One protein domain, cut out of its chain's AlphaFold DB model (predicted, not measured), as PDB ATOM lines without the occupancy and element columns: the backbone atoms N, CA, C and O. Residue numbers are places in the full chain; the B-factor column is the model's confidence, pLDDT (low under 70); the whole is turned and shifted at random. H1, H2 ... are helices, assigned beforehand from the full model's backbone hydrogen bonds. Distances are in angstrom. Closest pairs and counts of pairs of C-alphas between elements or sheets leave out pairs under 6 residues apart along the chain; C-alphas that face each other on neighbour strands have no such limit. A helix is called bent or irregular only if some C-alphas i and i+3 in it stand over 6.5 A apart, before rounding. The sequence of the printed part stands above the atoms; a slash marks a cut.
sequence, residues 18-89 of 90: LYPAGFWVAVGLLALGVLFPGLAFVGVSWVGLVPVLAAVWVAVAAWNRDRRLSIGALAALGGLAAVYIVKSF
ATOM      1  N   LEU A  18     144.325 105.809 116.804       79.56
ATOM      2  CA  LEU A  18     143.539 105.852 118.047       79.56
ATOM      3  C   LEU A  18     142.288 104.969 117.959       79.56
ATOM      4  O   LEU A  18     142.019 104.171 118.857       79.56
ATOM      5  N   TYR A  19     141.554 105.081 116.851       78.31
ATOM      6  CA  TYR A  19     140.362 104.271 116.617       78.31
ATOM      7  C   TYR A  19     140.699 102.788 116.369       78.31
ATOM      8  O   TYR A  19     140.147 101.945 117.078       78.31
ATOM      9  N   PRO A  20     141.645 102.431 115.472       85.38
ATOM     10  CA  PRO A  20     142.056 101.038 115.291       85.38
ATOM     11  C   PRO A  20     142.581 100.382 116.573       85.38
ATOM     12  O   PRO A  20     142.214  99.247 116.868       85.38
ATOM     13  N   ALA A  21     143.411 101.076 117.357       88.06
ATOM     14  CA  ALA A  21     143.956 100.527 118.596       88.06
ATOM     15  C   ALA A  21     142.855 100.307 119.641       88.06
ATOM     16  O   ALA A  21     142.748  99.215 120.200       88.06
ATOM     17  N   GLY A  22     141.998 101.311 119.859       86.75
ATOM     18  CA  GLY A  22     140.863 101.196 120.774       86.75
ATOM     19  C   GLY A  22     139.927 100.046 120.396       86.75
ATOM     20  O   GLY A  22     139.511  99.287 121.272       86.75
ATOM     21  N   PHE A  23     139.667  99.873 119.097       87.56
ATOM     22  CA  PHE A  23     138.862  98.779 118.559       87.56
ATOM     23  C   PHE A  23     139.482  97.404 118.833       87.56
ATOM     24  O   PHE A  23     138.809  96.533 119.380       87.56
ATOM     25  N   TRP A  24     140.762  97.196 118.517       91.44
ATOM     26  CA  TRP A  24     141.406  95.894 118.736       91.44
ATOM     27  C   TRP A  24     141.509  95.522 120.216       91.44
ATOM     28  O   TRP A  24     141.324  94.357 120.569       91.44
ATOM     29  N   VAL A  25     141.717  96.507 121.094       92.38
ATOM     30  CA  VAL A  25     141.639  96.294 122.546       92.38
ATOM     31  C   VAL A  25     140.228  95.856 122.951       92.38
ATOM     32  O   VAL A  25     140.087  94.895 123.707       92.38
ATOM     33  N   ALA A  26     139.184  96.489 122.405       90.38
ATOM     34  CA  ALA A  26     137.796  96.097 122.653       90.38
ATOM     35  C   ALA A  26     137.531  94.645 122.236       90.38
ATOM     36  O   ALA A  26     136.958  93.875 123.003       90.38
ATOM     37  N   VAL A  27     137.987  94.266 121.039       92.38
ATOM     38  CA  VAL A  27     137.854  92.904 120.508       92.38
ATOM     39  C   VAL A  27     138.540  91.896 121.429       92.38
ATOM     40  O   VAL A  27     137.938  90.878 121.759       92.38
ATOM     41  N   GLY A  28     139.754  92.192 121.901       94.19
ATOM     42  CA  GLY A  28     140.467  91.333 122.850       94.19
ATOM     43  C   GLY A  28     139.725  91.170 124.180       94.19
ATOM     44  O   GLY A  28     139.558  90.049 124.661       94.19
ATOM     45  N   LEU A  29     139.221  92.269 124.751       91.38
ATOM     46  CA  LEU A  29     138.452  92.247 126.001       91.38
ATOM     47  C   LEU A  29     137.128  91.488 125.858       91.38
ATOM     48  O   LEU A  29     136.734  90.757 126.764       91.38
ATOM     49  N   LEU A  30     136.447  91.633 124.722       90.75
ATOM     50  CA  LEU A  30     135.211  90.909 124.437       90.75
ATOM     51  C   LEU A  30     135.471  89.422 124.199       90.75
ATOM     52  O   LEU A  30     134.740  88.596 124.737       90.75
ATOM     53  N   ALA A  31     136.527  89.069 123.463       94.00
ATOM     54  CA  ALA A  31     136.943  87.680 123.290       94.00
ATOM     55  C   ALA A  31     137.263  87.027 124.643       94.00
ATOM     56  O   ALA A  31     136.850  85.898 124.903       94.00
ATOM     57  N   LEU A  32     137.916  87.764 125.547       93.75
ATOM     58  CA  LEU A  32     138.127  87.314 126.919       93.75
ATOM     59  C   LEU A  32     136.802  87.188 127.687       93.75
ATOM     60  O   LEU A  32     136.624  86.231 128.431       93.75
ATOM     61  N   GLY A  33     135.855  88.102 127.469       91.38
ATOM     62  CA  GLY A  33     134.503  88.046 128.031       91.38
ATOM     63  C   GLY A  33     133.687  86.829 127.580       91.38
ATOM     64  O   GLY A  33     132.868  86.339 128.352       91.38
ATOM     65  N   VAL A  34     133.934  86.293 126.379       93.44
ATOM     66  CA  VAL A  34     133.327  85.028 125.919       93.44
ATOM     67  C   VAL A  34     133.827  83.846 126.753       93.44
ATOM     68  O   VAL A  34     133.045  82.961 127.094       93.44
ATOM     69  N   LEU A  35     135.114  83.841 127.107       93.44
ATOM     70  CA  LEU A  35     135.724  82.799 127.942       93.44
ATOM     71  C   LEU A  35     135.393  82.981 129.430       93.44
ATOM     72  O   LEU A  35     135.234  82.007 130.162       93.44
ATOM     73  N   PHE A  36     135.272  84.233 129.870       93.06
ATOM     74  CA  PHE A  36     135.030  84.627 131.253       93.06
ATOM     75  C   PHE A  36     133.889  85.655 131.303       93.06
ATOM     76  O   PHE A  36     134.146  86.862 131.301       93.06
ATOM     77  N   PRO A  37     132.621  85.211 131.403       88.19
ATOM     78  CA  PRO A  37     131.449  86.089 131.315       88.19
ATOM     79  C   PRO A  37     131.451  87.230 132.336       88.19
ATOM     80  O   PRO A  37     130.983  88.330 132.050       88.19
ATOM     81  N   GLY A  38     132.047  87.002 133.512       90.62
ATOM     82  CA  GLY A  38     132.209  88.022 134.550       90.62
ATOM     83  C   GLY A  38     133.098  89.205 134.148       90.62
ATOM     84  O   GLY A  38     133.035  90.240 134.798       90.62
ATOM     85  N   LEU A  39     133.892  89.089 133.078       88.06
ATOM     86  CA  LEU A  39     134.742  90.158 132.540       88.06
ATOM     87  C   LEU A  39     134.106  90.884 131.346       88.06
ATOM     88  O   LEU A  39     134.632  91.909 130.912       88.06
ATOM     89  N   ALA A  40     132.971  90.407 130.821       87.69
ATOM     90  CA  ALA A  40     132.342  90.978 129.628       87.69
ATOM     91  C   ALA A  40     131.983  92.465 129.796       87.69
ATOM     92  O   ALA A  40     132.085  93.234 128.838       87.69
ATOM     93  N   PHE A  41     131.639  92.894 131.018       91.94
ATOM     94  CA  PHE A  41     131.360  94.301 131.314       91.94
ATOM     95  C   PHE A  41     132.546  95.205 130.956       91.94
ATOM     96  O   PHE A  41     132.331  96.291 130.435       91.94
ATOM     97  N   VAL A  42     133.788  94.745 131.154       91.81
ATOM     98  CA  VAL A  42     135.000  95.517 130.845       91.81
ATOM     99  C   VAL A  42     135.084  95.790 129.346       91.81
ATOM    100  O   VAL A  42     135.320  96.925 128.937       91.81
ATOM    101  N   GLY A  43     134.834  94.768 128.521       89.31
ATOM    102  CA  GLY A  43     134.822  94.905 127.064       89.31
ATOM    103  C   GLY A  43     133.719  95.843 126.581       89.31
ATOM    104  O   GLY A  43     133.983  96.749 125.794       89.31
ATOM    105  N   VAL A  44     132.501  95.692 127.104       91.56
ATOM    106  CA  VAL A  44     131.363  96.557 126.745       91.56
ATOM    107  C   VAL A  44     131.609  98.008 127.165       91.56
ATOM    108  O   VAL A  44     131.401  98.925 126.370       91.56
ATOM    109  N   SER A  45     132.100  98.232 128.387       94.25
ATOM    110  CA  SER A  45     132.468  99.565 128.865       94.25
ATOM    111  C   SER A  45     133.557 100.187 127.996       94.25
ATOM    112  O   SER A  45     133.461 101.365 127.661       94.25
ATOM    113  N   TRP A  46     134.553  99.404 127.574       93.75
ATOM    114  CA  TRP A  46     135.620  99.886 126.703       93.75
ATOM    115  C   TRP A  46     135.101 100.318 125.327       93.75
ATOM    116  O   TRP A  46     135.464 101.397 124.862       93.75
ATOM    117  N   VAL A  47     134.194  99.549 124.711       91.88
ATOM    118  CA  VAL A  47     133.553  99.929 123.434       91.88
ATOM    119  C   VAL A  47     132.888 101.304 123.539       91.88
ATOM    120  O   VAL A  47     133.063 102.138 122.651       91.88
ATOM    121  N   GLY A  48     132.167 101.562 124.634       90.94
ATOM    122  CA  GLY A  48     131.553 102.867 124.887       90.94
ATOM    123  C   GLY A  48     132.564 103.974 125.209       90.94
ATOM    124  O   GLY A  48     132.319 105.136 124.895       90.94
ATOM    125  N   LEU A  49     133.709 103.628 125.801       91.81
ATOM    126  CA  LEU A  49     134.743 104.580 126.211       91.81
ATOM    127  C   LEU A  49     135.570 105.112 125.029       91.81
ATOM    128  O   LEU A  49     135.941 106.284 125.028       91.81
ATOM    129  N   VAL A  50     135.846 104.287 124.013       90.44
ATOM    130  CA  VAL A  50     136.657 104.667 122.837       90.44
ATOM    131  C   VAL A  50     136.204 105.984 122.179       90.44
ATOM    132  O   VAL A  50     137.044 106.877 122.034       90.44
ATOM    133  N   PRO A  51     134.923 106.179 121.798       89.19
ATOM    134  CA  PRO A  51     134.483 107.441 121.197       89.19
ATOM    135  C   PRO A  51     134.590 108.633 122.160       89.19
ATOM    136  O   PRO A  51     134.844 109.751 121.715       89.19
ATOM    137  N   VAL A  52     134.462 108.412 123.474       92.69
ATOM    138  CA  VAL A  52     134.635 109.461 124.491       92.69
ATOM    139  C   VAL A  52     136.091 109.910 124.550       92.69
ATOM    140  O   VAL A  52     136.361 111.107 124.489       92.69
ATOM    141  N   LEU A  53     137.037 108.967 124.592       90.12
ATOM    142  CA  LEU A  53     138.472 109.268 124.555       90.12
ATOM    143  C   LEU A  53     138.858 110.005 123.270       90.12
ATOM    144  O   LEU A  53     139.626 110.965 123.319       90.12
ATOM    145  N   ALA A  54     138.290 109.600 122.132       88.06
ATOM    146  CA  ALA A  54     138.499 110.270 120.855       88.06
ATOM    147  C   ALA A  54     137.984 111.720 120.875       88.06
ATOM    148  O   ALA A  54     138.704 112.634 120.477       88.06
ATOM    149  N   ALA A  55     136.776 111.954 121.392       89.56
ATOM    150  CA  ALA A  55     136.215 113.297 121.508       89.56
ATOM    151  C   ALA A  55     137.004 114.179 122.492       89.56
ATOM    152  O   ALA A  55     137.268 115.342 122.187       89.56
ATOM    153  N   VAL A  56     137.446 113.632 123.631       90.12
ATOM    154  CA  VAL A  56     138.320 114.342 124.586       90.12
ATOM    155  C   VAL A  56     139.643 114.714 123.923       90.12
ATOM    156  O   VAL A  56     140.085 115.860 124.030       90.12
ATOM    157  N   TRP A  57     140.255 113.780 123.193       87.00
ATOM    158  CA  TRP A  57     141.487 114.043 122.459       87.00
ATOM    159  C   TRP A  57     141.305 115.170 121.442       87.00
ATOM    160  O   TRP A  57     142.086 116.118 121.447       87.00
ATOM    161  N   VAL A  58     140.262 115.116 120.606       86.19
ATOM    162  CA  VAL A  58     139.968 116.166 119.616       86.19
ATOM    163  C   VAL A  58     139.713 117.510 120.296       86.19
ATOM    164  O   VAL A  58     140.254 118.526 119.860       86.19
ATOM    165  N   ALA A  59     138.948 117.530 121.390       86.75
ATOM    166  CA  ALA A  59     138.657 118.752 122.128       86.75
ATOM    167  C   ALA A  59     139.944 119.469 122.574       86.75
ATOM    168  O   ALA A  59     140.038 120.684 122.399       86.75
ATOM    169  N   VAL A  60     140.946 118.725 123.061       86.31
ATOM    170  CA  VAL A  60     142.226 119.273 123.543       86.31
ATOM    171  C   VAL A  60     143.224 119.518 122.405       86.31
ATOM    172  O   VAL A  60     143.757 120.619 122.273       86.31
ATOM    173  N   ALA A  61     143.480 118.517 121.560       83.19
ATOM    174  CA  ALA A  61     144.536 118.548 120.547       83.19
ATOM    175  C   ALA A  61     144.227 119.498 119.379       83.19
ATOM    176  O   ALA A  61     145.148 120.067 118.787       83.19
ATOM    177  N   ALA A  62     142.947 119.693 119.050       81.25
ATOM    178  CA  ALA A  62     142.540 120.615 117.996       81.25
ATOM    179  C   ALA A  62     142.293 122.043 118.503       81.25
ATOM    180  O   ALA A  62     142.159 122.941 117.677       81.25
ATOM    181  N   TRP A  63     142.323 122.301 119.820       76.38
ATOM    182  CA  TRP A  63     141.893 123.587 120.391       76.38
ATOM    183  C   TRP A  63     142.611 124.802 119.791       76.38
ATOM    184  O   TRP A  63     141.992 125.834 119.539       76.38
ATOM    185  N   ASN A  64     143.915 124.659 119.533       76.56
ATOM    186  CA  ASN A  64     144.753 125.730 118.991       76.56
ATOM    187  C   ASN A  64     144.905 125.688 117.457       76.56
ATOM    188  O   ASN A  64     145.422 126.639 116.877       76.56
ATOM    189  N   ARG A  65     144.491 124.596 116.794       77.81
ATOM    190  CA  ARG A  65     144.550 124.443 115.326       77.81
ATOM    191  C   ARG A  65     143.217 124.772 114.663       77.81
ATOM    192  O   ARG A  65     143.198 125.519 113.693       77.81
ATOM    193  N   ASP A  66     142.124 124.228 115.190       80.25
ATOM    194  CA  ASP A  66     140.769 124.454 114.699       80.25
ATOM    195  C   ASP A  66     139.756 124.442 115.850       80.25
ATOM    196  O   ASP A  66     139.279 123.409 116.327       80.25
ATOM    197  N   ARG A  67     139.389 125.651 116.277       83.75
ATOM    198  CA  ARG A  67     138.473 125.871 117.397       83.75
ATOM    199  C   ARG A  67     137.057 125.372 117.110       83.75
ATOM    200  O   ARG A  67     136.350 124.997 118.043       83.75
ATOM    201  N   ARG A  68     136.624 125.371 115.842       86.50
ATOM    202  CA  ARG A  68     135.271 124.926 115.464       86.50
ATOM    203  C   ARG A  68     135.131 123.425 115.673       86.50
ATOM    204  O   ARG A  68     134.116 122.977 116.204       86.50
ATOM    205  N   LEU A  69     136.175 122.675 115.330       83.50
ATOM    206  CA  LEU A  69     136.214 121.234 115.540       83.50
ATOM    207  C   LEU A  69     136.176 120.875 117.032       83.50
ATOM    208  O   LEU A  69     135.378 120.029 117.438       83.50
ATOM    209  N   SER A  70     136.967 121.559 117.864       84.75
ATOM    210  CA  SER A  70     136.933 121.341 119.314       84.75
ATOM    211  C   SER A  70     135.576 121.675 119.932       84.75
ATOM    212  O   SER A  70     135.127 120.946 120.812       84.75
ATOM    213  N   ILE A  71     134.895 122.731 119.471       90.44
ATOM    214  CA  ILE A  71     133.531 123.045 119.930       90.44
ATOM    215  C   ILE A  71     132.566 121.911 119.562       90.44
ATOM    216  O   ILE A  71     131.752 121.520 120.395       90.44
ATOM    217  N   GLY A  72     132.682 121.340 118.359       90.31
ATOM    218  CA  GLY A  72     131.899 120.167 117.958       90.31
ATOM    219  C   GLY A  72     132.146 118.953 118.863       90.31
ATOM    220  O   GLY A  72     131.196 118.329 119.336       90.31
ATOM    221  N   ALA A  73     133.410 118.661 119.178       89.81
ATOM    222  CA  ALA A  73     133.770 117.581 120.098       89.81
ATOM    223  C   ALA A  73     133.239 117.823 121.525       89.81
ATOM    224  O   ALA A  73     132.693 116.912 122.148       89.81
ATOM    225  N   LEU A  74     133.328 119.059 122.025       92.50
ATOM    226  CA  LEU A  74     132.759 119.447 123.316       92.50
ATOM    227  C   LEU A  74     131.231 119.346 123.332       92.50
ATOM    228  O   LEU A  74     130.675 118.932 124.343       92.50
ATOM    229  N   ALA A  75     130.550 119.674 122.234       94.50
ATOM    230  CA  ALA A  75     129.103 119.510 122.127       94.50
ATOM    231  C   ALA A  75     128.695 118.029 122.205       94.50
ATOM    232  O   ALA A  75     127.742 117.696 122.909       94.50
ATOM    233  N   ALA A  76     129.446 117.132 121.559       92.88
ATOM    234  CA  ALA A  76     129.220 115.690 121.657       92.88
ATOM    235  C   ALA A  76     129.419 115.169 123.095       92.88
ATOM    236  O   ALA A  76     128.566 114.447 123.616       92.88
ATOM    237  N   LEU A  77     130.500 115.590 123.766       94.69
ATOM    238  CA  LEU A  77     130.733 115.278 125.184       94.69
ATOM    239  C   LEU A  77     129.644 115.872 126.089       94.69
ATOM    240  O   LEU A  77     129.197 115.220 127.030       94.69
ATOM    241  N   GLY A  78     129.181 117.083 125.780       96.00
ATOM    242  CA  GLY A  78     128.080 117.744 126.473       96.00
ATOM    243  C   GLY A  78     126.768 116.974 126.344       96.00
ATOM    244  O   GLY A  78     126.064 116.810 127.335       96.00
ATOM    245  N   GLY A  79     126.467 116.429 125.161       94.88
ATOM    246  CA  GLY A  79     125.310 115.555 124.949       94.88
ATOM    247  C   GLY A  79     125.371 114.286 125.801       94.88
ATOM    248  O   GLY A  79     124.390 113.941 126.459       94.88
ATOM    249  N   LEU A  80     126.535 113.633 125.870       93.62
ATOM    250  CA  LEU A  80     126.739 112.474 126.746       93.62
ATOM    251  C   LEU A  80     126.550 112.836 128.229       93.62
ATOM    252  O   LEU A  80     125.866 112.117 128.961       93.62
ATOM    253  N   ALA A  81     127.118 113.961 128.667       95.19
ATOM    254  CA  ALA A  81     126.948 114.454 130.030       95.19
ATOM    255  C   ALA A  81     125.475 114.765 130.343       95.19
ATOM    256  O   ALA A  81     124.985 114.394 131.407       95.19
ATOM    257  N   ALA A  82     124.748 115.376 129.404       96.69
ATOM    258  CA  ALA A  82     123.324 115.655 129.551       96.69
ATOM    259  C   ALA A  82     122.507 114.365 129.721       96.69
ATOM    260  O   ALA A  82     121.689 114.286 130.634       96.69
ATOM    261  N   VAL A  83     122.767 113.331 128.910       95.06
ATOM    262  CA  VAL A  83     122.111 112.018 129.051       95.06
ATOM    263  C   VAL A  83     122.374 111.416 130.432       95.06
ATOM    264  O   VAL A  83     121.447 110.921 131.072       95.06
ATOM    265  N   TYR A  84     123.616 111.486 130.919       94.88
ATOM    266  CA  TYR A  84     123.976 110.982 132.246       94.88
ATOM    267  C   TYR A  84     123.253 111.733 133.374       94.88
ATOM    268  O   TYR A  84     122.728 111.107 134.294       94.88
ATOM    269  N   ILE A  85     123.175 113.062 133.277       96.31
ATOM    270  CA  ILE A  85     122.458 113.913 134.232       96.31
ATOM    271  C   ILE A  85     120.963 113.573 134.235       96.31
ATOM    272  O   ILE A  85     120.404 113.315 135.296       96.31
ATOM    273  N   VAL A  86     120.321 113.505 133.067       97.06
ATOM    274  CA  VAL A  86     118.892 113.159 132.957       97.06
ATOM    275  C   VAL A  86     118.615 111.773 133.536       97.06
ATOM    276  O   VAL A  86     117.669 111.609 134.302       97.06
ATOM    277  N   LYS A  87     119.482 110.795 133.252       94.25
ATOM    278  CA  LYS A  87     119.409 109.442 133.821       94.25
ATOM    279  C   LYS A  87     119.545 109.420 135.349       94.25
ATOM    280  O   LYS A  87     119.137 108.443 135.956       94.25
ATOM    281  N   SER A  88     120.123 110.443 135.979       92.19
ATOM    282  CA  SER A  88     120.228 110.512 137.445       92.19
ATOM    283  C   SER A  88     118.937 110.965 138.141       92.19
ATOM    284  O   SER A  88     118.820 110.804 139.353       92.19
ATOM    285  N   PHE A  89     117.979 111.520 137.390       94.06
ATOM    286  CA  PHE A  89     116.706 112.030 137.914       94.06
ATOM    287  C   PHE A  89     115.525 111.055 137.764       94.06
ATOM    288  O   PHE A  89     114.440 111.357 138.259       94.06
TER     289      PHE A  89
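AT A GLANCE: This is residues 18 to 89 of the 90 residues of an uncharacterized protein of Deinococcus aerius (UniProt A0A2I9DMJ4). Three helices make a flat zigzag: H1 and H2 lie side by side as a long hairpin, and H3 folds back from the end of H2 to make a V, with residues 81 to 89 sticking out. The printed part has 72 residues, with three named helices and no named strand, all helix in class. It is loose, with a radius of gyration of the C-alphas of 15.0 A and spans of 44 by 35 by 10 A.

HOW THE PARTS SIT: H1, residues 18 to 35, and H2, residues 37 to 61, touch as a helical hairpin, opposite ways at a shallow tilt of 9 degrees; their closest C-alphas, Gly 33 and Ala 40, are 4.0 A apart. H2 has a kink of 33 degrees near residue 50 and is irregular, with C-alphas 38 and 41 7.1 A apart. H3, residues 67 to 87, touches H2 in a second helical hairpin, through residues 69 to 77 and 52 to 60 alone; the closest C-alphas, Ala 59 and Ser 70, are 4.2 A apart. Their tilt of 37 degrees, opposite ways, is only just steep. H1 and H3 are apart. Every O i to N i+4 pair is within hydrogen-bond range in H1 and H3, 16 of 21 in H2.

IN THESE COORDINATES: From first to last C-alpha, H1 measures 26.3 A from (143.539, 105.852, 118.047), H2 36.6 A, and H3 30.1 A to (119.409, 109.442, 133.821).

THE WHOLE: The farthest C-alphas, Leu 35 and Asn 64, are 44.8 A apart. The printed part has no cut, both links are tight, and no printed residue is under pLDDT 70.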